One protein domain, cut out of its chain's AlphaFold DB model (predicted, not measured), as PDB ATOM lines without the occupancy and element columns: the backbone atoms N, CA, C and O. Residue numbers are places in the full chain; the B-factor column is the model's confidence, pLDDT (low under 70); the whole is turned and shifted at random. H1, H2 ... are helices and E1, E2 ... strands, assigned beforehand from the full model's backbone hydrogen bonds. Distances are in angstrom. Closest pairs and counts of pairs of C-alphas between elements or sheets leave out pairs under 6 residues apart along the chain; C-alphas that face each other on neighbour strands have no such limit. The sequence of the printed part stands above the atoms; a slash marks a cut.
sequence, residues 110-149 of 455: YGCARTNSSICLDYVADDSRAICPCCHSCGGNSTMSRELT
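AT A GLANCE: This is residues 110 to 149 of the 455 residues of an uncharacterized protein of Fagus sylvatica (UniProt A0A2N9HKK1). Little regular structure: a small body built mostly of loops, with two one-turn helices, H1 and H2, touching toward one end of its length and a short strand, E1, toward the other. Between the helices the chain loops out to E1's end, near residue 126, and back. The printed part has 40 residues with H1, H2 and E1 in that order; the class is mixed, helices and strands, with 11 residues in named elements. It is compact, with a radius of gyration of the C-alphas of 8.7 A and spans of 26 by 18 by 11 A.

IN THESE COORDINATES: From Tyr 110 at (-16.964, 36.520, -96.920) the printed part reaches H1, residues 118 to 121, 5.5 A long. H2, residues 133 to 136, measures 5.0 A. E1, residues 146 to 148, measures 6.3 A and ends at (-18.215, 33.147, -100.835).

HOW THE PARTS SIT: H1 and H2 touch; their closest C-alphas, of Cys 120 and Cys 134, are 5.4 A apart. Both are too short for an O i to N i+4 pair; each has its 1 O i to N i+3 pair within range. E1 is apart from both and pairs with no named strand.

THE WHOLE: The C-alphas of Gly 139 and Thr 149, the two farthest apart, are 27.8 A apart. The printed part has no cut. H1 to H2 is a long link. Residues 115 to 117 and 139 have pLDDT under 70.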
ATOM      1  N   TYR A 110     -17.742  35.546 -96.195       86.56
ATOM      2  CA  TYR A 110     -16.964  36.520 -96.920       86.56
ATOM      3  C   TYR A 110     -15.477  36.212 -96.807       86.56
ATOM      4  O   TYR A 110     -14.966  35.871 -95.743       86.56
ATOM      5  N   GLY A 111     -14.778  36.334 -97.926       87.75
ATOM      6  CA  GLY A 111     -13.331  36.246 -98.018       87.75
ATOM      7  C   GLY A 111     -12.719  37.592 -98.376       87.75
ATOM      8  O   GLY A 111     -13.406  38.571 -98.686       87.75
ATOM      9  N   CYS A 112     -11.392  37.636 -98.388       87.19
ATOM     10  CA  CYS A 112     -10.675  38.840 -98.774       87.19
ATOM     11  C   CYS A 112     -10.928  39.176-100.252       87.19
ATOM     12  O   CYS A 112     -10.890  38.298-101.122       87.19
ATOM     13  N   ALA A 113     -11.143  40.463-100.541       81.94
ATOM     14  CA  ALA A 113     -11.237  40.970-101.911       81.94
ATOM     15  C   ALA A 113      -9.888  40.951-102.649       81.94
ATOM     16  O   ALA A 113      -9.852  40.933-103.877       81.94
ATOM     17  N   ARG A 114      -8.766  40.930-101.916       77.75
ATOM     18  CA  ARG A 114      -7.432  40.772-102.504       77.75
ATOM     19  C   ARG A 114      -7.152  39.293-102.763       77.75
ATOM     20  O   ARG A 114      -6.690  38.582-101.877       77.75
ATOM     21  N   THR A 115      -7.385  38.852-103.994       66.00
ATOM     22  CA  THR A 115      -7.108  37.478-104.458       66.00
ATOM     23  C   THR A 115      -5.646  37.245-104.855       66.00
ATOM     24  O   THR A 115      -5.274  36.124-105.178       66.00
ATOM     25  N   ASN A 116      -4.806  38.286-104.832       67.00
ATOM     26  CA  ASN A 116      -3.417  38.227-105.312       67.00
ATOM     27  C   ASN A 116      -2.449  37.532-104.336       67.00
ATOM     28  O   ASN A 116      -1.300  37.293-104.695       67.00
ATOM     29  N   SER A 117      -2.885  37.237-103.109       68.94
ATOM     30  CA  SER A 117      -2.106  36.494-102.116       68.94
ATOM     31  C   SER A 117      -2.853  35.216-101.761       68.94
ATOM     32  O   SER A 117      -3.991  35.285-101.293       68.94
ATOM     33  N   SER A 118      -2.208  34.064-101.953       73.19
ATOM     34  CA  SER A 118      -2.762  32.756-101.580       73.19
ATOM     35  C   SER A 118      -3.130  32.694-100.096       73.19
ATOM     36  O   SER A 118      -4.176  32.163 -99.753       73.19
ATOM     37  N   ILE A 119      -2.348  33.352 -99.233       77.75
ATOM     38  CA  ILE A 119      -2.556  33.401 -97.776       77.75
ATOM     39  C   ILE A 119      -3.881  34.085 -97.408       77.75
ATOM     40  O   ILE A 119      -4.500  33.776 -96.396       77.75
ATOM     41  N   CYS A 120      -4.347  35.036 -98.218       80.62
ATOM     42  CA  CYS A 120      -5.585  35.760 -97.944       80.62
ATOM     43  C   CYS A 120      -6.844  34.940 -98.305       80.62
ATOM     44  O   CYS A 120      -7.946  35.347 -97.934       80.62
ATOM     45  N   LEU A 121      -6.694  33.807 -99.010       79.31
ATOM     46  CA  LEU A 121      -7.785  32.881 -99.339       79.31
ATOM     47  C   LEU A 121      -8.139  31.938 -98.180       79.31
ATOM     48  O   LEU A 121      -9.255  31.427 -98.156       79.31
ATOM     49  N   ASP A 122      -7.232  31.760 -97.216       81.75
ATOM     50  CA  ASP A 122      -7.416  30.850 -96.076       81.75
ATOM     51  C   ASP A 122      -8.288  31.446 -94.957       81.75
ATOM     52  O   ASP A 122      -8.705  30.747 -94.035       81.75
ATOM     53  N   TYR A 123      -8.578  32.748 -95.031       84.00
ATOM     54  CA  TYR A 123      -9.372  33.458 -94.034       84.00
ATOM     55  C   TYR A 123     -10.800  33.705 -94.528       84.00
ATOM     56  O   TYR A 123     -11.017  34.233 -95.621       84.00
ATOM     57  N   VAL A 124     -11.766  33.404 -93.662       85.31
ATOM     58  CA  VAL A 124     -13.203  33.584 -93.900       85.31
ATOM     59  C   VAL A 124     -13.823  34.333 -92.719       85.31
ATOM     60  O   VAL A 124     -13.419  34.125 -91.576       85.31
ATOM     61  N   ALA A 125     -14.798  35.195 -92.995       82.88
ATOM     62  CA  ALA A 125     -15.586  35.923 -92.006       82.88
ATOM     63  C   ALA A 125     -17.090  35.813 -92.297       82.88
ATOM     64  O   ALA A 125     -17.500  35.553 -93.425       82.88
ATOM     65  N   ASP A 126     -17.910  36.032 -91.275       80.06
ATOM     66  CA  ASP A 126     -19.371  36.150 -91.354       80.06
ATOM     67  C   ASP A 126     -19.857  37.612 -91.438       80.06
ATOM     68  O   ASP A 126     -21.008  37.856 -91.795       80.06
ATOM     69  N   ASP A 127     -18.980  38.590 -91.181       80.00
ATOM     70  CA  ASP A 127     -19.215  40.024 -91.394       80.00
ATOM     71  C   ASP A 127     -18.324  40.545 -92.530       80.00
ATOM     72  O   ASP A 127     -17.096  40.419 -92.492       80.00
ATOM     73  N   SER A 128     -18.934  41.196 -93.524       86.06
ATOM     74  CA  SER A 128     -18.219  41.756 -94.675       86.06
ATOM     75  C   SER A 128     -17.277  42.919 -94.326       86.06
ATOM     76  O   SER A 128     -16.428  43.325 -95.126       86.06
ATOM     77  N   ARG A 129     -17.417  43.471 -93.116       85.25
ATOM     78  CA  ARG A 129     -16.578  44.541 -92.561       85.25
ATOM     79  C   ARG A 129     -15.372  44.006 -91.792       85.25
ATOM     80  O   ARG A 129     -14.519  44.803 -91.402       85.25
ATOM     81  N   ALA A 130     -15.283  42.693 -91.571       85.44
ATOM     82  CA  ALA A 130     -14.142  42.090 -90.897       85.44
ATOM     83  C   ALA A 130     -12.846  42.413 -91.654       85.44
ATOM     84  O   ALA A 130     -12.787  42.329 -92.881       85.44
ATOM     85  N   ILE A 131     -11.798  42.794 -90.926       86.50
ATOM     86  CA  ILE A 131     -10.501  43.124 -91.522       86.50
ATOM     87  C   ILE A 131      -9.759  41.823 -91.820       86.50
ATOM     88  O   ILE A 131      -9.662  40.948 -90.963       86.50
ATOM     89  N   CYS A 132      -9.208  41.699 -93.028       85.44
ATOM     90  CA  CYS A 132      -8.422  40.534 -93.414       85.44
ATOM     91  C   CYS A 132      -7.107  40.471 -92.611       85.44
ATOM     92  O   CYS A 132      -6.259  41.352 -92.803       85.44
ATOM     93  N   PRO A 133      -6.868  39.427 -91.786       84.19
ATOM     94  CA  PRO A 133      -5.648  39.320 -90.978       84.19
ATOM     95  C   PRO A 133      -4.372  39.309 -91.830       84.19
ATOM     96  O   PRO A 133      -3.404  39.989 -91.507       84.19
ATOM     97  N   CYS A 134      -4.420  38.622 -92.978       83.19
ATOM     98  CA  CYS A 134      -3.355  38.588 -93.987       83.19
ATOM     99  C   CYS A 134      -3.022  39.978 -94.558       83.19
ATOM    100  O   CYS A 134      -1.858  40.302 -94.786       83.19
ATOM    101  N   CYS A 135      -4.028  40.826 -94.793       80.81
ATOM    102  CA  CYS A 135      -3.781  42.181 -95.289       80.81
ATOM    103  C   CYS A 135      -3.261  43.092 -94.183       80.81
ATOM    104  O   CYS A 135      -2.364  43.892 -94.448       80.81
ATOM    105  N   HIS A 136      -3.777  42.927 -92.964       76.75
ATOM    106  CA  HIS A 136      -3.364  43.714 -91.810       76.75
ATOM    107  C   HIS A 136      -1.870  43.531 -91.514       76.75
ATOM    108  O   HIS A 136      -1.153  44.517 -91.348       76.75
ATOM    109  N   SER A 137      -1.362  42.293 -91.580       71.44
ATOM    110  CA  SER A 137       0.069  41.996 -91.418       71.44
ATOM    111  C   SER A 137       0.971  42.606 -92.501       71.44
ATOM    112  O   SER A 137       2.162  42.784 -92.270       71.44
ATOM    113  N   CYS A 138       0.419  42.957 -93.665       71.44
ATOM    114  CA  CYS A 138       1.145  43.574 -94.781       71.44
ATOM    115  C   CYS A 138       0.917  45.098 -94.874       71.44
ATOM    116  O   CYS A 138       1.196  45.694 -95.915       71.44
ATOM    117  N   GLY A 139       0.362  45.727 -93.828       68.75
ATOM    118  CA  GLY A 139       0.066  47.166 -93.788       68.75
ATOM    119  C   GLY A 139      -1.178  47.597 -94.579       68.75
ATOM    120  O   GLY A 139      -1.354  48.783 -94.848       68.75
ATOM    121  N   GLY A 140      -2.040  46.660 -94.988       72.31
ATOM    122  CA  GLY A 140      -3.289  46.933 -95.705       72.31
ATOM    123  C   GLY A 140      -4.541  46.697 -94.852       72.31
ATOM    124  O   GLY A 140      -4.636  45.706 -94.143       72.31
ATOM    125  N   ASN A 141      -5.563  47.544 -94.999       78.12
ATOM    126  CA  ASN A 141      -6.839  47.426 -94.271       78.12
ATOM    127  C   ASN A 141      -7.975  46.869 -95.143       78.12
ATOM    128  O   ASN A 141      -9.105  47.349 -95.097       78.12
ATOM    129  N   SER A 142      -7.673  45.880 -95.986       84.56
ATOM    130  CA  SER A 142      -8.700  45.260 -96.826       84.56
ATOM    131  C   SER A 142      -9.719  44.527 -95.961       84.56
ATOM    132  O   SER A 142      -9.347  43.724 -95.102       84.56
ATOM    133  N   THR A 143     -10.995  44.768 -96.227       87.62
ATOM    134  CA  THR A 143     -12.087  44.040 -95.590       87.62
ATOM    135  C   THR A 143     -12.374  42.727 -96.317       87.62
ATOM    136  O   THR A 143     -12.030  42.534 -97.491       87.62
ATOM    137  N   MET A 144     -13.008  41.802 -95.604       86.62
ATOM    138  CA  MET A 144     -13.546  40.568 -96.155       86.62
ATOM    139  C   MET A 144     -14.832  40.876 -96.924       86.62
ATOM    140  O   MET A 144     -15.911  40.575 -96.450       86.62
ATOM    141  N   SER A 145     -14.764  41.531 -98.084       87.50
ATOM    142  CA  SER A 145     -15.968  41.945 -98.826       87.50
ATOM    143  C   SER A 145     -16.395  40.986 -99.940       87.50
ATOM    144  O   SER A 145     -17.462  41.166-100.529       87.50
ATOM    145  N   ARG A 146     -15.590  39.964-100.253       85.75
ATOM    146  CA  ARG A 146     -15.884  39.017-101.334       85.75
ATOM    147  C   ARG A 146     -16.816  37.925-100.831       85.75
ATOM    148  O   ARG A 146     -16.374  37.058-100.086       85.75
ATOM    149  N   GLU A 147     -18.071  37.944-101.260       85.69
ATOM    150  CA  GLU A 147     -19.038  36.892-100.930       85.69
ATOM    151  C   GLU A 147     -18.554  35.527-101.457       85.69
ATOM    152  O   GLU A 147     -18.108  35.394-102.601       85.69
ATOM    153  N   LEU A 148     -18.589  34.527-100.583       82.81
ATOM    154  CA  LEU A 148     -18.215  33.147-100.835       82.81
ATOM    155  C   LEU A 148     -19.468  32.285-100.863       82.81
ATOM    156  O   LEU A 148     -20.365  32.427-100.032       82.81
ATOM    157  N   THR A 149     -19.477  31.322-101.775       79.56
ATOM    158  CA  THR A 149     -20.497  30.282-101.788       79.56
ATOM    159  C   THR A 149     -20.163  29.257-100.714       79.56
ATOM    160  O   THR A 149     -19.207  28.493-100.853       79.56
TER     161      THR A 149